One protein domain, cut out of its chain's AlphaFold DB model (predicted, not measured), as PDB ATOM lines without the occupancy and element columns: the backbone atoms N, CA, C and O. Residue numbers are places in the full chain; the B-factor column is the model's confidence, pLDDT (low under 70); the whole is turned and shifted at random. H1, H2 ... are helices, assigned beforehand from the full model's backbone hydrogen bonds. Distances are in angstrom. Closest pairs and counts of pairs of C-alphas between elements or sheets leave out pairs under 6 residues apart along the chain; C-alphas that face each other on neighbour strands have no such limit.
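What this domain is: This is residues 150 to 176 and 396 to 503 of the 831 residues of an uncharacterized protein of Candidatus Berkiella aquae (UniProt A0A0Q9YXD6). Four helices, H1 to H4, make an up-and-down bundle, with H2 and H3 between H1 and H4; three short helices, H5, H6 and H7, follow one another in an arc that packs on H3, and H7 packs on H4 as well. Residues 396 to 406, of which 398 to 406 belong to H2, stick out from this body. The printed part has 135 residues, with seven named helices in the order H1 to H7 and no named strand: the class is all helix. It is compact, with a radius of gyration of the C-alphas of 15.1 A, and spans 50 by 34 by 30 A.

How they stand to each other: Begin at H1, residues 153 to 167. It touches H2, residues 398 to 424, at a shallow tilt of 30 degrees, opposite ways; the closest C-alphas are those of Thr 163 and Asn 414, 6.0 A apart. H1 also touches residues 429 to 437 of H3, residues 428 to 447, at a shallow tilt of 7 degrees, with C-alphas 153 and 430 closest at 5.1 A. H3 is the hub, touching six helices. H2 and H3 form a helical hairpin, opposite ways at 37 degrees, only just steep; the closest C-alphas are those of Ala 422 and Leu 434, 6.2 A apart. H4, residues 453 to 469, forms a second hairpin with H3, closest at C-alphas 442 and 463, 6.0 A, and touches H2, closest at C-alphas 419 and 469, 5.5 A. H5, residues 472 to 479, touches H3 at a steep tilt of 51 degrees, closest at C-alphas 435 and 474, 6.2 A. H6, residues 482 to 488, only just touches H3, with 3 pairs of C-alphas within 8 A, closest at 443 and 487, 6.5 A. H7, residues 491 to 499, touches H3, closest at C-alphas 446 and 492, 5.6 A, and H4, closest at C-alphas 464 and 499, 6.5 A. H1 is apart from H4, H5, H6 and H7. In all seven helices every O i to N i+4 pair is within hydrogen-bond range.

Where its parts are: Find C-alpha 153 at (10.800, 31.437, -37.600); from there H1 runs 20.6 A to C-alpha 167. H2 starts at C-alpha 398, at (-22.205, 53.304, -28.870), and runs 38.3 A. H3 measures 28.6 A and H4 23.8 A. H7 ends at C-alpha 499, at (1.653, 58.232, -49.279).

The domain as a whole: Residues 177 to 395 are not printed; C-alphas 176 and 396, the two farthest apart, lie 50.3 A from each other across this cut. Of the links printed whole, each is tight. Mean pLDDT of the printed part is 79.5; look for values under 70 at residues 150 to 158 and 167 to 176, among others.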
ATOM      1  N   SER A 150       9.927  36.876 -30.241       54.66
ATOM      2  CA  SER A 150       9.664  37.459 -31.558       54.66
ATOM      3  C   SER A 150      10.737  37.216 -32.630       54.66
ATOM      4  O   SER A 150      10.503  37.585 -33.778       54.66
ATOM      5  N   SER A 151      11.882  36.602 -32.306       56.19
ATOM      6  CA  SER A 151      12.972  36.367 -33.263       56.19
ATOM      7  C   SER A 151      12.875  35.050 -34.049       56.19
ATOM      8  O   SER A 151      13.527  34.892 -35.084       56.19
ATOM      9  N   SER A 152      12.052  34.096 -33.596       61.69
ATOM     10  CA  SER A 152      11.998  32.747 -34.183       61.69
ATOM     11  C   SER A 152      11.157  32.648 -35.466       61.69
ATOM     12  O   SER A 152      10.141  33.327 -35.628       61.69
ATOM     13  N   PHE A 153      11.538  31.726 -36.360       62.62
ATOM     14  CA  PHE A 153      10.800  31.437 -37.600       62.62
ATOM     15  C   PHE A 153       9.355  30.977 -37.334       62.62
ATOM     16  O   PHE A 153       8.419  31.414 -38.002       62.62
ATOM     17  N   ALA A 154       9.155  30.167 -36.293       60.53
ATOM     18  CA  ALA A 154       7.834  29.737 -35.836       60.53
ATOM     19  C   ALA A 154       6.909  30.912 -35.475       60.53
ATOM     20  O   ALA A 154       5.723  30.904 -35.812       60.53
ATOM     21  N   ASN A 155       7.448  31.948 -34.825       66.06
ATOM     22  CA  ASN A 155       6.671  33.132 -34.474       66.06
ATOM     23  C   ASN A 155       6.342  33.996 -35.689       66.06
ATOM     24  O   ASN A 155       5.227  34.508 -35.769       66.06
ATOM     25  N   ALA A 156       7.252  34.106 -36.659       66.94
ATOM     26  CA  ALA A 156       6.946  34.750 -37.933       66.94
ATOM     27  C   ALA A 156       5.814  34.013 -38.673       66.94
ATOM     28  O   ALA A 156       4.893  34.646 -39.185       66.94
ATOM     29  N   LEU A 157       5.819  32.679 -38.639       66.12
ATOM     30  CA  LEU A 157       4.788  31.849 -39.254       66.12
ATOM     31  C   LEU A 157       3.413  31.988 -38.576       66.12
ATOM     32  O   LEU A 157       2.401  32.181 -39.255       66.12
ATOM     33  N   SER A 158       3.370  31.962 -37.239       69.06
ATOM     34  CA  SER A 158       2.155  32.271 -36.466       69.06
ATOM     35  C   SER A 158       1.644  33.678 -36.793       69.06
ATOM     36  O   SER A 158       0.463  33.863 -37.099       69.06
ATOM     37  N   LEU A 159       2.538  34.671 -36.814       73.88
ATOM     38  CA  LEU A 159       2.200  36.051 -37.147       73.88
ATOM     39  C   LEU A 159       1.615  36.185 -38.553       73.88
ATOM     40  O   LEU A 159       0.645  36.918 -38.727       73.88
ATOM     41  N   PHE A 160       2.148  35.468 -39.542       71.50
ATOM     42  CA  PHE A 160       1.586  35.431 -40.889       71.50
ATOM     43  C   PHE A 160       0.156  34.910 -40.891       71.50
ATOM     44  O   PHE A 160      -0.721  35.591 -41.416       71.50
ATOM     45  N   ARG A 161      -0.109  33.757 -40.259       67.50
ATOM     46  CA  ARG A 161      -1.462  33.178 -40.215       67.50
ATOM     47  C   ARG A 161      -2.442  34.163 -39.578       67.50
ATOM     48  O   ARG A 161      -3.495  34.435 -40.150       67.50
ATOM     49  N   ARG A 162      -2.059  34.765 -38.448       73.38
ATOM     50  CA  ARG A 162      -2.846  35.809 -37.766       73.38
ATOM     51  C   ARG A 162      -3.102  37.016 -38.654       73.38
ATOM     52  O   ARG A 162      -4.250  37.425 -38.807       73.38
ATOM     53  N   THR A 163      -2.047  37.554 -39.255       73.75
ATOM     54  CA  THR A 163      -2.100  38.744 -40.107       73.75
ATOM     55  C   THR A 163      -2.999  38.500 -41.304       73.75
ATOM     56  O   THR A 163      -3.896  39.288 -41.577       73.75
ATOM     57  N   ALA A 164      -2.804  37.382 -41.990       68.56
ATOM     58  CA  ALA A 164      -3.569  37.018 -43.163       68.56
ATOM     59  C   ALA A 164      -5.062  36.871 -42.866       68.56
ATOM     60  O   ALA A 164      -5.908  37.363 -43.610       68.56
ATOM     61  N   ILE A 165      -5.386  36.274 -41.721       68.94
ATOM     62  CA  ILE A 165      -6.748  36.144 -41.208       68.94
ATOM     63  C   ILE A 165      -7.339  37.507 -40.844       68.94
ATOM     64  O   ILE A 165      -8.475  37.819 -41.203       68.94
ATOM     65  N   VAL A 166      -6.584  38.360 -40.156       73.44
ATOM     66  CA  VAL A 166      -7.050  39.690 -39.742       73.44
ATOM     67  C   VAL A 166      -7.259  40.613 -40.941       73.44
ATOM     68  O   VAL A 166      -8.238  41.366 -40.973       73.44
ATOM     69  N   LEU A 167      -6.351  40.559 -41.915       69.06
ATOM     70  CA  LEU A 167      -6.374  41.377 -43.124       69.06
ATOM     71  C   LEU A 167      -7.264  40.785 -44.225       69.06
ATOM     72  O   LEU A 167      -7.565  41.487 -45.186       69.06
ATOM     73  N   GLY A 168      -7.753  39.552 -44.057       59.84
ATOM     74  CA  GLY A 168      -8.669  38.904 -44.996       59.84
ATOM     75  C   GLY A 168      -8.000  38.574 -46.327       59.84
ATOM     76  O   GLY A 168      -8.541  38.885 -47.385       59.84
ATOM     77  N   PHE A 169      -6.798  38.003 -46.282       60.72
ATOM     78  CA  PHE A 169      -6.120  37.515 -47.475       60.72
ATOM     79  C   PHE A 169      -6.833  36.266 -48.006       60.72
ATOM     80  O   PHE A 169      -6.529  35.144 -47.616       60.72
ATOM     81  N   ASP A 170      -7.791  36.470 -48.906       48.19
ATOM     82  CA  ASP A 170      -8.471  35.378 -49.600       48.19
ATOM     83  C   ASP A 170      -7.574  34.799 -50.714       48.19
ATOM     84  O   ASP A 170      -6.833  35.531 -51.387       48.19
ATOM     85  N   GLY A 171      -7.634  33.474 -50.905       40.72
ATOM     86  CA  GLY A 171      -6.980  32.779 -52.021       40.72
ATOM     87  C   GLY A 171      -5.452  32.852 -52.025       40.72
ATOM     88  O   GLY A 171      -4.838  32.723 -53.079       40.72
ATOM     89  N   VAL A 172      -4.818  33.102 -50.877       42.31
ATOM     90  CA  VAL A 172      -3.375  32.889 -50.765       42.31
ATOM     91  C   VAL A 172      -3.155  31.416 -50.469       42.31
ATOM     92  O   VAL A 172      -3.113  30.979 -49.318       42.31
ATOM     93  N   THR A 173      -3.042  30.649 -51.542       37.06
ATOM     94  CA  THR A 173      -2.301  29.403 -51.496       37.06
ATOM     95  C   THR A 173      -0.846  29.799 -51.575       37.06
ATOM     96  O   THR A 173      -0.402  30.509 -52.476       37.06
ATOM     97  N   LEU A 174      -0.090  29.376 -50.593       40.69
ATOM     98  CA  LEU A 174       1.329  29.228 -50.786       40.69
ATOM     99  C   LEU A 174       1.407  27.749 -51.164       40.69
ATOM    100  O   LEU A 174       1.004  26.909 -50.357       40.69
ATOM    101  N   GLY A 175       1.731  27.457 -52.425       37.41
ATOM    102  CA  GLY A 175       1.672  26.135 -53.059       37.41
ATOM    103  C   GLY A 175       2.936  25.826 -53.871       37.41
ATOM    104  O   GLY A 175       3.552  26.729 -54.438       37.41
ATOM    105  N   PHE A 176       3.365  24.556 -53.890       31.61
ATOM    106  CA  PHE A 176       4.293  24.084 -54.916       31.61
ATOM    107  C   PHE A 176       3.427  23.825 -56.137       31.61
ATOM    108  O   PHE A 176       2.668  22.860 -56.155       31.61
ATOM    109  N   ASP A 396     -26.355  57.471 -31.530       91.50
ATOM    110  CA  ASP A 396     -24.933  57.435 -31.181       91.50
ATOM    111  C   ASP A 396     -24.263  56.075 -31.454       91.50
ATOM    112  O   ASP A 396     -23.035  56.013 -31.558       91.50
ATOM    113  N   LYS A 397     -25.062  55.003 -31.581       93.25
ATOM    114  CA  LYS A 397     -24.647  53.609 -31.813       93.25
ATOM    115  C   LYS A 397     -23.387  53.234 -31.036       93.25
ATOM    116  O   LYS A 397     -22.407  52.738 -31.601       93.25
ATOM    117  N   THR A 398     -23.390  53.489 -29.728       94.19
ATOM    118  CA  THR A 398     -22.205  53.304 -28.870       94.19
ATOM    119  C   THR A 398     -21.583  51.914 -29.001       94.19
ATOM    120  O   THR A 398     -20.366  51.818 -29.157       94.19
ATOM    121  N   TYR A 399     -22.391  50.846 -29.032       95.88
ATOM    122  CA  TYR A 399     -21.904  49.472 -29.231       95.88
ATOM    123  C   TYR A 399     -21.133  49.310 -30.554       95.88
ATOM    124  O   TYR A 399     -20.065  48.693 -30.579       95.88
ATOM    125  N   GLU A 400     -21.632  49.900 -31.647       95.62
ATOM    126  CA  GLU A 400     -21.018  49.836 -32.975       95.62
ATOM    127  C   GLU A 400     -19.706  50.630 -32.989       95.62
ATOM    128  O   GLU A 400     -18.710  50.181 -33.560       95.62
ATOM    129  N   LYS A 401     -19.668  51.795 -32.326       95.31
ATOM    130  CA  LYS A 401     -18.448  52.601 -32.172       95.31
ATOM    131  C   LYS A 401     -17.371  51.836 -31.400       95.31
ATOM    132  O   LYS A 401     -16.244  51.742 -31.889       95.31
ATOM    133  N   SER A 402     -17.708  51.241 -30.254       96.38
ATOM    134  CA  SER A 402     -16.778  50.421 -29.463       96.38
ATOM    135  C   SER A 402     -16.289  49.206 -30.259       96.38
ATOM    136  O   SER A 402     -15.085  48.953 -30.331       96.38
ATOM    137  N   TYR A 403     -17.183  48.497 -30.956       96.88
ATOM    138  CA  TYR A 403     -16.802  47.393 -31.839       96.88
ATOM    139  C   TYR A 403     -15.863  47.849 -32.968       96.88
ATOM    140  O   TYR A 403     -14.810  47.243 -33.191       96.88
ATOM    141  N   LYS A 404     -16.173  48.953 -33.660       94.19
ATOM    142  CA  LYS A 404     -15.311  49.521 -34.710       94.19
ATOM    143  C   LYS A 404     -13.937  49.906 -34.163       94.19
ATOM    144  O   LYS A 404     -12.945  49.580 -34.819       94.19
ATOM    145  N   ASN A 405     -13.862  50.504 -32.974       95.06
ATOM    146  CA  ASN A 405     -12.602  50.836 -32.304       95.06
ATOM    147  C   ASN A 405     -11.765  49.587 -32.007       95.06
ATOM    148  O   ASN A 405     -10.585  49.561 -32.355       95.06
ATOM    149  N   LEU A 406     -12.374  48.521 -31.478       96.19
ATOM    150  CA  LEU A 406     -11.693  47.240 -31.287       96.19
ATOM    151  C   LEU A 406     -11.186  46.672 -32.621       96.19
ATOM    152  O   LEU A 406     -10.036  46.254 -32.724       96.19
ATOM    153  N   THR A 407     -12.004  46.676 -33.680       93.88
ATOM    154  CA  THR A 407     -11.555  46.158 -34.986       93.88
ATOM    155  C   THR A 407     -10.448  46.998 -35.617       93.88
ATOM    156  O   THR A 407      -9.608  46.444 -36.327       93.88
ATOM    157  N   LYS A 408     -10.437  48.314 -35.372       92.31
ATOM    158  CA  LYS A 408      -9.341  49.210 -35.746       92.31
ATOM    159  C   LYS A 408      -8.077  48.817 -34.981       92.31
ATOM    160  O   LYS A 408      -7.068  48.546 -35.623       92.31
ATOM    161  N   HIS A 409      -8.173  48.683 -33.657       94.19
ATOM    162  CA  HIS A 409      -7.071  48.262 -32.795       94.19
ATOM    163  C   HIS A 409      -6.467  46.922 -33.225       94.19
ATOM    164  O   HIS A 409      -5.256  46.840 -33.363       94.19
ATOM    165  N   ILE A 410      -7.286  45.905 -33.525       92.19
ATOM    166  CA  ILE A 410      -6.799  44.603 -34.014       92.19
ATOM    167  C   ILE A 410      -5.915  44.784 -35.258       92.19
ATOM    168  O   ILE A 410      -4.823  44.226 -35.321       92.19
ATOM    169  N   ARG A 411      -6.349  45.573 -36.249       89.69
ATOM    170  CA  ARG A 411      -5.562  45.793 -37.477       89.69
ATOM    171  C   ARG A 411      -4.283  46.580 -37.207       89.69
ATOM    172  O   ARG A 411      -3.239  46.216 -37.735       89.69
ATOM    173  N   ASP A 412      -4.366  47.626 -36.390       90.25
ATOM    174  CA  ASP A 412      -3.217  48.467 -36.036       90.25
ATOM    175  C   ASP A 412      -2.175  47.650 -35.243       90.25
ATOM    176  O   ASP A 412      -0.980  47.709 -35.530       90.25
ATOM    177  N   ALA A 413      -2.627  46.801 -34.313       89.19
ATOM    178  CA  ALA A 413      -1.785  45.880 -33.556       89.19
ATOM    179  C   ALA A 413      -1.092  44.848 -34.459       89.19
ATOM    180  O   ALA A 413       0.091  44.594 -34.271       89.19
ATOM    181  N   ASN A 414      -1.778  44.301 -35.471       86.50
ATOM    182  CA  ASN A 414      -1.149  43.376 -36.424       86.50
ATOM    183  C   ASN A 414      -0.016  44.046 -37.208       86.50
ATOM    184  O   ASN A 414       1.056  43.465 -37.337       86.50
ATOM    185  N   VAL A 415      -0.212  45.282 -37.676       88.94
ATOM    186  CA  VAL A 415       0.860  46.035 -38.350       88.94
ATOM    187  C   VAL A 415       2.053  46.241 -37.414       88.94
ATOM    188  O   VAL A 415       3.190  45.994 -37.812       88.94
ATOM    189  N   ASN A 416       1.804  46.620 -36.158       86.25
ATOM    190  CA  ASN A 416       2.861  46.775 -35.157       86.25
ATOM    191  C   ASN A 416       3.610  45.464 -34.889       86.25
ATOM    192  O   ASN A 416       4.834  45.473 -34.799       86.25
ATOM    193  N   GLU A 417       2.903  44.337 -34.788       84.00
ATOM    194  CA  GLU A 417       3.523  43.023 -34.594       84.00
ATOM    195  C   GLU A 417       4.436  42.648 -35.777       84.00
ATOM    196  O   GLU A 417       5.530  42.137 -35.545       84.00
ATOM    197  N   ILE A 418       4.051  42.958 -37.024       87.19
ATOM    198  CA  ILE A 418       4.899  42.751 -38.218       87.19
ATOM    199  C   ILE A 418       6.146  43.623 -38.168       87.19
ATOM    200  O   ILE A 418       7.242  43.123 -38.408       87.19
ATOM    201  N   ILE A 419       6.002  44.905 -37.823       88.00
ATOM    202  CA  ILE A 419       7.137  45.824 -37.679       88.00
ATOM    203  C   ILE A 419       8.116  45.296 -36.622       88.00
ATOM    204  O   ILE A 419       9.315  45.196 -36.880       88.00
ATOM    205  N   ILE A 420       7.610  44.910 -35.448       83.62
ATOM    206  CA  ILE A 420       8.417  44.361 -34.351       83.62
ATOM    207  C   ILE A 420       9.139  43.084 -34.801       83.62
ATOM    208  O   ILE A 420      10.349  42.968 -34.612       83.62
ATOM    209  N   ALA A 421       8.426  42.152 -35.442       83.06
ATOM    210  CA  ALA A 421       9.015  40.921 -35.961       83.06
ATOM    211  C   ALA A 421      10.097  41.200 -37.015       83.06
ATOM    212  O   ALA A 421      11.147  40.567 -36.989       83.06
ATOM    213  N   ALA A 422       9.887  42.181 -37.898       87.69
ATOM    214  CA  ALA A 422      10.859  42.582 -38.913       87.69
ATOM    215  C   ALA A 422      12.177  43.079 -38.297       87.69
ATOM    216  O   ALA A 422      13.247  42.711 -38.774       87.69
ATOM    217  N   HIS A 423      12.115  43.849 -37.204       85.56
ATOM    218  CA  HIS A 423      13.308  44.288 -36.459       85.56
ATOM    219  C   HIS A 423      13.982  43.169 -35.665       85.56
ATOM    220  O   HIS A 423      15.189  43.214 -35.437       85.56
ATOM    221  N   MET A 424      13.215  42.171 -35.227       80.19
ATOM    222  CA  MET A 424      13.706  41.063 -34.402       80.19
ATOM    223  C   MET A 424      14.138  39.840 -35.220       80.19
ATOM    224  O   MET A 424      14.651  38.877 -34.653       80.19
ATOM    225  N   ALA A 425      13.974  39.882 -36.542       82.06
ATOM    226  CA  ALA A 425      14.331  38.815 -37.462       82.06
ATOM    227  C   ALA A 425      15.847  38.553 -37.472       82.06
ATOM    228  O   ALA A 425      16.619  39.248 -38.140       82.06
ATOM    229  N   SER A 426      16.272  37.522 -36.742       75.69
ATOM    230  CA  SER A 426      17.685  37.186 -36.536       75.69
ATOM    231  C   SER A 426      18.247  36.200 -37.564       75.69
ATOM    232  O   SER A 426      19.460  36.156 -37.756       75.69
ATOM    233  N   THR A 427      17.393  35.435 -38.253       75.38
ATOM    234  CA  THR A 427      17.814  34.452 -39.265       75.38
ATOM    235  C   THR A 427      17.480  34.919 -40.687       75.38
ATOM    236  O   THR A 427      16.462  35.593 -40.889       75.38
ATOM    237  N   PRO A 428      18.281  34.543 -41.705       76.25
ATOM    238  CA  PRO A 428      17.976  34.849 -43.104       76.25
ATOM    239  C   PRO A 428      16.593  34.353 -43.551       76.25
ATOM    240  O   PRO A 428      15.888  35.062 -44.262       76.25
ATOM    241  N   GLN A 429      16.172  33.172 -43.091       71.25
ATOM    242  CA  GLN A 429      14.878  32.574 -43.429       71.25
ATOM    243  C   GLN A 429      13.719  33.393 -42.850       71.25
ATOM    244  O   GLN A 429      12.764  33.696 -43.562       71.25
ATOM    245  N   THR A 430      13.819  33.819 -41.585       72.44
ATOM    246  CA  THR A 430      12.819  34.699 -40.960       72.44
ATOM    247  C   THR A 430      12.764  36.056 -41.662       72.44
ATOM    248  O   THR A 430      11.675  36.568 -41.913       72.44
ATOM    249  N   GLN A 431      13.916  36.626 -42.038       82.12
ATOM    250  CA  GLN A 431      13.972  37.888 -42.784       82.12
ATOM    251  C   GLN A 431      13.284  37.774 -44.148       82.12
ATOM    252  O   GLN A 431      12.433  38.600 -44.465       82.12
ATOM    253  N   GLN A 432      13.603  36.740 -44.931       80.50
ATOM    254  CA  GLN A 432      12.984  36.500 -46.237       80.50
ATOM    255  C   GLN A 432      11.478  36.251 -46.124       80.50
ATOM    256  O   GLN A 432      10.700  36.776 -46.918       80.50
ATOM    257  N   PHE A 433      11.057  35.483 -45.121       78.25
ATOM    258  CA  PHE A 433       9.647  35.237 -44.850       78.25
ATOM    259  C   PHE A 433       8.889  36.538 -44.560       78.25
ATOM    260  O   PHE A 433       7.869  36.826 -45.190       78.25
ATOM    261  N   LEU A 434       9.407  37.349 -43.633       84.56
ATOM    262  CA  LEU A 434       8.791  38.619 -43.256       84.56
ATOM    263  C   LEU A 434       8.787  39.607 -44.419       84.56
ATOM    264  O   LEU A 434       7.773  40.265 -44.626       84.56
ATOM    265  N   LEU A 435       9.853  39.655 -45.223       87.75
ATOM    266  CA  LEU A 435       9.912  40.461 -46.442       87.75
ATOM    267  C   LEU A 435       8.740  40.137 -47.376       87.75
ATOM    268  O   LEU A 435       8.036  41.038 -47.829       87.75
ATOM    269  N   LYS A 436       8.473  38.846 -47.608       83.50
ATOM    270  CA  LYS A 436       7.350  38.418 -48.448       83.50
ATOM    271  C   LYS A 436       5.992  38.713 -47.811       83.50
ATOM    272  O   LYS A 436       5.092  39.176 -48.509       83.50
ATOM    273  N   LEU A 437       5.831  38.503 -46.502       83.88
ATOM    274  CA  LEU A 437       4.595  38.870 -45.797       83.88
ATOM    275  C   LEU A 437       4.315  40.376 -45.911       83.88
ATOM    276  O   LEU A 437       3.189  40.773 -46.211       83.88
ATOM    277  N   ILE A 438       5.332  41.214 -45.698       90.31
ATOM    278  CA  ILE A 438       5.236  42.671 -45.829       90.31
ATOM    279  C   ILE A 438       4.859  43.044 -47.266       90.31
ATOM    280  O   ILE A 438       3.944  43.846 -47.460       90.31
ATOM    281  N   LYS A 439       5.502  42.424 -48.264       89.44
ATOM    282  CA  LYS A 439       5.169  42.597 -49.683       89.44
ATOM    283  C   LYS A 439       3.690  42.338 -49.956       89.44
ATOM    284  O   LYS A 439       3.014  43.204 -50.509       89.44
ATOM    285  N   GLU A 440       3.158  41.196 -49.524       84.50
ATOM    286  CA  GLU A 440       1.740  40.873 -49.725       84.50
ATOM    287  C   GLU A 440       0.810  41.834 -48.979       84.50
ATOM    288  O   GLU A 440      -0.221  42.227 -49.526       84.50
ATOM    289  N   CYS A 441       1.179  42.278 -47.771       85.19
ATOM    290  CA  CYS A 441       0.424  43.306 -47.051       85.19
ATOM    291  C   CYS A 441       0.327  44.605 -47.853       85.19
ATOM    292  O   CYS A 441      -0.762  45.172 -47.957       85.19
ATOM    293  N   ILE A 442       1.434  45.052 -48.446       88.62
ATOM    294  CA  ILE A 442       1.488  46.266 -49.268       88.62
ATOM    295  C   ILE A 442       0.656  46.093 -50.536       88.62
ATOM    296  O   ILE A 442      -0.240  46.898 -50.784       88.62
ATOM    297  N   ILE A 443       0.901  45.031 -51.306       85.31
ATOM    298  CA  ILE A 443       0.245  44.811 -52.599       85.31
ATOM    299  C   ILE A 443      -1.264  44.625 -52.407       85.31
ATOM    300  O   ILE A 443      -2.070  45.333 -53.015       85.31
ATOM    301  N   ARG A 444      -1.685  43.709 -51.528       81.62
ATOM    302  CA  ARG A 444      -3.113  43.425 -51.305       81.62
ATOM    303  C   ARG A 444      -3.811  44.556 -50.577       81.62
ATOM    304  O   ARG A 444      -4.942  44.888 -50.923       81.62
ATOM    305  N   GLY A 445      -3.145  45.162 -49.600       81.94
ATOM    306  CA  GLY A 445      -3.660  46.338 -48.920       81.94
ATOM    307  C   GLY A 445      -3.880  47.488 -49.901       81.94
ATOM    308  O   GLY A 445      -4.939  48.109 -49.874       81.94
ATOM    309  N   GLY A 446      -2.926  47.746 -50.794       80.62
ATOM    310  CA  GLY A 446      -3.031  48.793 -51.808       80.62
ATOM    311  C   GLY A 446      -4.171  48.551 -52.797       80.62
ATOM    312  O   GLY A 446      -4.867  49.491 -53.169       80.62
ATOM    313  N   MET A 447      -4.419  47.288 -53.158       80.31
ATOM    314  CA  MET A 447      -5.500  46.888 -54.071       80.31
ATOM    315  C   MET A 447      -6.869  46.692 -53.392       80.31
ATOM    316  O   MET A 447      -7.861  46.403 -54.065       80.31
ATOM    317  N   ALA A 448      -6.963  46.821 -52.065       77.31
ATOM    318  CA  ALA A 448      -8.197  46.545 -51.342       77.31
ATOM    319  C   ALA A 448      -9.283  47.589 -51.661       77.31
ATOM    320  O   ALA A 448      -9.229  48.739 -51.217       77.31
ATOM    321  N   LYS A 449     -10.338  47.169 -52.369       73.00
ATOM    322  CA  LYS A 449     -11.534  47.995 -52.590       73.00
ATOM    323  C   LYS A 449     -12.301  48.157 -51.276       73.00
ATOM    324  O   LYS A 449     -12.972  47.229 -50.815       73.00
ATOM    325  N   THR A 450     -12.212  49.331 -50.652       72.94
ATOM    326  CA  THR A 450     -12.979  49.632 -49.434       72.94
ATOM    327  C   THR A 450     -14.280  50.378 -49.752       72.94
ATOM    328  O   THR A 450     -14.370  51.101 -50.736       72.94
ATOM    329  N   ARG A 451     -15.309  50.200 -48.909       67.31
ATOM    330  CA  ARG A 451     -16.654  50.779 -49.119       67.31
ATOM    331  C   ARG A 451     -16.744  52.292 -48.888       67.31
ATOM    332  O   ARG A 451     -17.754  52.888 -49.226       67.31
ATOM    333  N   THR A 452     -15.764  52.882 -48.208       75.12
ATOM    334  CA  THR A 452     -15.843  54.266 -47.717       75.12
ATOM    335  C   THR A 452     -14.465  54.895 -47.757       75.12
ATOM    336  O   THR A 452     -13.504  54.245 -47.339       75.12
ATOM    337  N   GLU A 453     -14.374  56.171 -48.113       71.88
ATOM    338  CA  GLU A 453     -13.101  56.893 -48.148       71.88
ATOM    339  C   GLU A 453     -12.337  56.824 -46.812       71.88
ATOM    340  O   GLU A 453     -11.139  56.555 -46.801       71.88
ATOM    341  N   LEU A 454     -13.039  56.927 -45.674       75.81
ATOM    342  CA  LEU A 454     -12.443  56.797 -44.338       75.81
ATOM    343  C   LEU A 454     -11.722  55.452 -44.125       75.81
ATOM    344  O   LEU A 454     -10.663  55.395 -43.500       75.81
ATOM    345  N   LYS A 455     -12.276  54.350 -44.652       75.19
ATOM    346  CA  LYS A 455     -11.638  53.023 -44.584       75.19
ATOM    347  C   LYS A 455     -10.451  52.928 -45.533       75.19
ATOM    348  O   LYS A 455      -9.448  52.341 -45.137       75.19
ATOM    349  N   THR A 456     -10.548  53.512 -46.727       76.44
ATOM    350  CA  THR A 456      -9.433  53.596 -47.679       76.44
ATOM    351  C   THR A 456      -8.267  54.353 -47.052       76.44
ATOM    352  O   THR A 456      -7.156  53.839 -47.028       76.44
ATOM    353  N   MET A 457      -8.532  55.511 -46.443       77.81
ATOM    354  CA  MET A 457      -7.529  56.311 -45.741       77.81
ATOM    355  C   MET A 457      -6.943  55.563 -44.543       77.81
ATOM    356  O   MET A 457      -5.732  55.452 -44.411       77.81
ATOM    357  N   GLY A 458      -7.789  54.957 -43.705       82.50
ATOM    358  CA  GLY A 458      -7.310  54.148 -42.588       82.50
ATOM    359  C   GLY A 458      -6.451  52.959 -43.032       82.50
ATOM    360  O   GLY A 458      -5.575  52.537 -42.285       82.50
ATOM    361  N   ASN A 459      -6.698  52.392 -44.214       83.38
ATOM    362  CA  ASN A 459      -5.856  51.344 -44.779       83.38
ATOM    363  C   ASN A 459      -4.536  51.907 -45.320       83.38
ATOM    364  O   ASN A 459      -3.485  51.388 -44.969       83.38
ATOM    365  N   ALA A 460      -4.578  53.006 -46.076       81.06
ATOM    366  CA  ALA A 460      -3.383  53.697 -46.561       81.06
ATOM    367  C   ALA A 460      -2.435  54.077 -45.410       81.06
ATOM    368  O   ALA A 460      -1.253  53.759 -45.471       81.06
ATOM    369  N   ASN A 461      -2.965  54.625 -44.311       83.88
ATOM    370  CA  ASN A 461      -2.174  54.982 -43.127       83.88
ATOM    371  C   ASN A 461      -1.507  53.762 -42.476       83.88
ATOM    372  O   ASN A 461      -0.394  53.863 -41.976       83.88
ATOM    373  N   ARG A 462      -2.163  52.592 -42.486       88.75
ATOM    374  CA  ARG A 462      -1.563  51.345 -41.982       88.75
ATOM    375  C   ARG A 462      -0.433  50.853 -42.866       88.75
ATOM    376  O   ARG A 462       0.568  50.380 -42.343       88.75
ATOM    377  N   LEU A 463      -0.603  50.933 -44.183       88.75
ATOM    378  CA  LEU A 463       0.439  50.533 -45.126       88.75
ATOM    379  C   LEU A 463       1.631  51.484 -45.062       88.75
ATOM    380  O   LEU A 463       2.763  51.017 -45.116       88.75
ATOM    381  N   LEU A 464       1.382  52.784 -44.881       86.25
ATOM    382  CA  LEU A 464       2.423  53.768 -44.599       86.25
ATOM    383  C   LEU A 464       3.172  53.415 -43.317       86.25
ATOM    384  O   LEU A 464       4.386  53.267 -43.344       86.25
ATOM    385  N   HIS A 465       2.441  53.197 -42.222       89.50
ATOM    386  CA  HIS A 465       3.024  52.826 -40.934       89.50
ATOM    387  C   HIS A 465       3.853  51.538 -41.026       89.50
ATOM    388  O   HIS A 465       4.959  51.474 -40.497       89.50
ATOM    389  N   LEU A 466       3.366  50.530 -41.761       91.75
ATOM    390  CA  LEU A 466       4.124  49.313 -42.057       91.75
ATOM    391  C   LEU A 466       5.417  49.631 -42.821       91.75
ATOM    392  O   LEU A 466       6.493  49.202 -42.415       91.75
ATOM    393  N   TRP A 467       5.315  50.388 -43.913       92.19
ATOM    394  CA  TRP A 467       6.444  50.753 -44.771       92.19
ATOM    395  C   TRP A 467       7.518  51.555 -44.031       92.19
ATOM    396  O   TRP A 467       8.713  51.278 -44.156       92.19
ATOM    397  N   GLU A 468       7.107  52.537 -43.237       87.44
ATOM    398  CA  GLU A 468       7.994  53.393 -42.448       87.44
ATOM    399  C   GLU A 468       8.572  52.665 -41.231       87.44
ATOM    400  O   GLU A 468       9.700  52.950 -40.824       87.44
ATOM    401  N   GLY A 469       7.841  51.693 -40.686       87.06
ATOM    402  CA  GLY A 469       8.245  50.942 -39.505       87.06
ATOM    403  C   GLY A 469       9.290  49.856 -39.761       87.06
ATOM    404  O   GLY A 469      10.071  49.563 -38.859       87.06
ATOM    405  N   ILE A 470       9.337  49.250 -40.953       92.56
ATOM    406  CA  ILE A 470      10.252  48.125 -41.243       92.56
ATOM    407  C   ILE A 470      11.736  48.551 -41.333       92.56
ATOM    408  O   ILE A 470      12.023  49.712 -41.639       92.56
ATOM    409  N   PRO A 471      12.699  47.628 -41.109       92.94
ATOM    410  CA  PRO A 471      14.126  47.915 -41.260       92.94
ATOM    411  C   PRO A 471      14.492  48.423 -42.659       92.94
ATOM    412  O   PRO A 471      14.004  47.903 -43.662       92.94
ATOM    413  N   ASP A 472      15.436  49.369 -42.733       88.88
ATOM    414  CA  ASP A 472      15.866  49.978 -44.001       88.88
ATOM    415  C   ASP A 472      16.358  48.943 -45.023       88.88
ATOM    416  O   ASP A 472      16.060  49.064 -46.206       88.88
ATOM    417  N   LYS A 473      17.061  47.895 -44.569       92.19
ATOM    418  CA  LYS A 473      17.500  46.793 -45.439       92.19
ATOM    419  C   LYS A 473      16.307  46.126 -46.134       92.19
ATOM    420  O   LYS A 473      16.283  46.070 -47.353       92.19
ATOM    421  N   MET A 474      15.296  45.703 -45.368       93.06
ATOM    422  CA  MET A 474      14.089  45.079 -45.927       93.06
ATOM    423  C   MET A 474      13.326  46.042 -46.837       93.06
ATOM    424  O   MET A 474      12.821  45.637 -47.877       93.06
ATOM    425  N   ARG A 475      13.253  47.329 -46.478       93.31
ATOM    426  CA  ARG A 475      12.626  48.339 -47.336       93.31
ATOM    427  C   ARG A 475      13.354  48.464 -48.675       93.31
ATOM    428  O   ARG A 475      12.699  48.469 -49.708       93.31
ATOM    429  N   ASN A 476      14.685  48.526 -48.668       89.94
ATOM    430  CA  ASN A 476      15.491  48.584 -49.889       89.94
ATOM    431  C   ASN A 476      15.333  47.311 -50.730       89.94
ATOM    432  O   ASN A 476      15.201  47.402 -51.948       89.94
ATOM    433  N   ASP A 477      15.284  46.145 -50.085       91.19
ATOM    434  CA  ASP A 477      15.016  44.874 -50.758       91.19
ATOM    435  C   ASP A 477      13.632  44.901 -51.443       91.19
ATOM    436  O   ASP A 477      13.514  44.488 -52.592       91.19
ATOM    437  N   LEU A 478      12.600  45.466 -50.796       91.12
ATOM    438  CA  LEU A 478      11.266  45.639 -51.391       91.12
ATOM    439  C   LEU A 478      11.239  46.656 -52.534       91.12
ATOM    440  O   LEU A 478      10.555  46.422 -53.520       91.12
ATOM    441  N   ILE A 479      11.958  47.776 -52.434       87.44
ATOM    442  CA  ILE A 479      12.033  48.779 -53.517       87.44
ATOM    443  C   ILE A 479      12.597  48.152 -54.804       87.44
ATOM    444  O   ILE A 479      12.189  48.512 -55.912       87.44
ATOM    445  N   ASN A 480      13.513  47.196 -54.652       89.38
ATOM    446  CA  ASN A 480      14.138  46.475 -55.756       89.38
ATOM    447  C   ASN A 480      13.385  45.192 -56.160       89.38
ATOM    448  O   ASN A 480      13.784  44.539 -57.120       89.38
ATOM    449  N   ASP A 481      12.311  44.816 -55.457       89.94
ATOM    450  CA  ASP A 481      11.501  43.641 -55.788       89.94
ATOM    451  C   ASP A 481      10.622  43.927 -57.018       89.94
ATOM    452  O   ASP A 481       9.886  44.917 -57.067       89.94
ATOM    453  N   ASN A 482      10.679  43.038 -58.014       88.38
ATOM    454  CA  ASN A 482       9.956  43.198 -59.279       88.38
ATOM    455  C   ASN A 482       8.436  43.322 -59.092       88.38
ATOM    456  O   ASN A 482       7.809  44.112 -59.798       88.38
ATOM    457  N   ASP A 483       7.830  42.587 -58.156       85.25
ATOM    458  CA  ASP A 483       6.382  42.645 -57.935       85.25
ATOM    459  C   ASP A 483       5.989  43.961 -57.273       85.25
ATOM    460  O   ASP A 483       4.955  44.535 -57.619       85.25
ATOM    461  N   ILE A 484       6.817  44.472 -56.353       87.62
ATOM    462  CA  ILE A 484       6.631  45.809 -55.786       87.62
ATOM    463  C   ILE A 484       6.772  46.856 -56.883       87.62
ATOM    464  O   ILE A 484       5.883  47.688 -57.016       87.62
ATOM    465  N   GLN A 485       7.808  46.808 -57.720       86.06
ATOM    466  CA  GLN A 485       7.964  47.762 -58.823       86.06
ATOM    467  C   GLN A 485       6.784  47.709 -59.802       86.06
ATOM    468  O   GLN A 485       6.264  48.748 -60.208       86.06
ATOM    469  N   GLN A 486       6.304  46.513 -60.150       85.38
ATOM    470  CA  GLN A 486       5.103  46.346 -60.968       85.38
ATOM    471  C   GLN A 486       3.846  46.867 -60.269       85.38
ATOM    472  O   GLN A 486       3.005  47.488 -60.916       85.38
ATOM    473  N   PHE A 487       3.702  46.630 -58.965       85.19
ATOM    474  CA  PHE A 487       2.614  47.179 -58.164       85.19
ATOM    475  C   PHE A 487       2.664  48.706 -58.165       85.19
ATOM    476  O   PHE A 487       1.648  49.322 -58.477       85.19
ATOM    477  N   MET A 488       3.835  49.305 -57.922       83.00
ATOM    478  CA  MET A 488       4.055  50.754 -57.944       83.00
ATOM    479  C   MET A 488       3.637  51.366 -59.281       83.00
ATOM    480  O   MET A 488       3.053  52.442 -59.282       83.00
ATOM    481  N   LYS A 489       3.843  50.663 -60.404       80.62
ATOM    482  CA  LYS A 489       3.402  51.090 -61.748       80.62
ATOM    483  C   LYS A 489       1.873  51.124 -61.932       80.62
ATOM    484  O   LYS A 489       1.388  51.730 -62.886       80.62
ATOM    485  N   ARG A 490       1.080  50.492 -61.065       82.62
ATOM    486  CA  ARG A 490      -0.397  50.528 -61.123       82.62
ATOM    487  C   ARG A 490      -0.933  51.751 -60.384       82.62
ATOM    488  O   ARG A 490      -0.271  52.264 -59.490       82.62
ATOM    489  N   ALA A 491      -2.151  52.192 -60.698       76.50
ATOM    490  CA  ALA A 491      -2.752  53.364 -60.053       76.50
ATOM    491  C   ALA A 491      -2.781  53.243 -58.514       76.50
ATOM    492  O   ALA A 491      -2.502  54.202 -57.795       76.50
ATOM    493  N   GLU A 492      -3.062  52.052 -57.986       80.44
ATOM    494  CA  GLU A 492      -3.027  51.761 -56.551       80.44
ATOM    495  C   GLU A 492      -1.620  51.874 -55.953       80.44
ATOM    496  O   GLU A 492      -1.464  52.394 -54.846       80.44
ATOM    497  N   GLY A 493      -0.593  51.441 -56.683       77.25
ATOM    498  CA  GLY A 493       0.795  51.583 -56.258       77.25
ATOM    499  C   GLY A 493       1.313  53.012 -56.366       77.25
ATOM    500  O   GLY A 493       2.109  53.427 -55.526       77.25
ATOM    501  N   VAL A 494       0.798  53.815 -57.298       75.62
ATOM    502  CA  VAL A 494       1.070  55.260 -57.342       75.62
ATOM    503  C   VAL A 494       0.464  55.952 -56.128       75.62
ATOM    504  O   VAL A 494       1.145  56.743 -55.485       75.62
ATOM    505  N   LYS A 495      -0.768  55.606 -55.730       79.94
ATOM    506  CA  LYS A 495      -1.350  56.103 -54.469       79.94
ATOM    507  C   LYS A 495      -0.494  55.708 -53.268       79.94
ATOM    508  O   LYS A 495      -0.198  56.548 -52.428       79.94
ATOM    509  N   PHE A 496      -0.035  54.462 -53.205       80.00
ATOM    510  CA  PHE A 496       0.882  54.038 -52.149       80.00
ATOM    511  C   PHE A 496       2.216  54.808 -52.186       80.00
ATOM    512  O   PHE A 496       2.683  55.253 -51.141       80.00
ATOM    513  N   SER A 497       2.787  55.052 -53.368       76.94
ATOM    514  CA  SER A 497       4.004  55.861 -53.568       76.94
ATOM    515  C   SER A 497       3.823  57.321 -53.139       76.94
ATOM    516  O   SER A 497       4.725  57.910 -52.542       76.94
ATOM    517  N   ILE A 498       2.641  57.898 -53.398       76.31
ATOM    518  CA  ILE A 498       2.235  59.232 -52.927       76.31
ATOM    519  C   ILE A 498       2.297  59.278 -51.400       76.31
ATOM    520  O   ILE A 498       2.909  60.178 -50.828       76.31
ATOM    521  N   VAL A 499       1.713  58.282 -50.741       73.69
ATOM    522  CA  VAL A 499       1.653  58.232 -49.279       73.69
ATOM    523  C   VAL A 499       3.034  57.956 -48.663       73.69
ATOM    524  O   VAL A 499       3.361  58.527 -47.633       73.69
ATOM    525  N   THR A 500       3.874  57.138 -49.307       72.12
ATOM    526  CA  THR A 500       5.192  56.688 -48.795       72.12
ATOM    527  C   THR A 500       6.396  57.509 -49.272       72.12
ATOM    528  O   THR A 500       7.548  57.083 -49.123       72.12
ATOM    529  N   ASN A 501       6.151  58.674 -49.870       70.50
ATOM    530  CA  ASN A 501       7.185  59.549 -50.426       70.50
ATOM    531  C   ASN A 501       8.143  58.872 -51.431       70.50
ATOM    532  O   ASN A 501       9.314  59.231 -51.522       70.50
ATOM    533  N   GLN A 502       7.666  57.870 -52.179       72.56
ATOM    534  CA  GLN A 502       8.463  57.235 -53.231       72.56
ATOM    535  C   GLN A 502       8.335  58.034 -54.532       72.56
ATOM    536  O   GLN A 502       7.245  58.491 -54.888       72.56
ATOM    537  N   LYS A 503       9.463  58.226 -55.228       68.06
ATOM    538  CA  LYS A 503       9.484  58.852 -56.555       68.06
ATOM    539  C   LYS A 503       8.968  57.862 -57.590       68.06
ATOM    540  O   LYS A 503       9.313  56.684 -57.553       68.06
TER     541      LYS A 503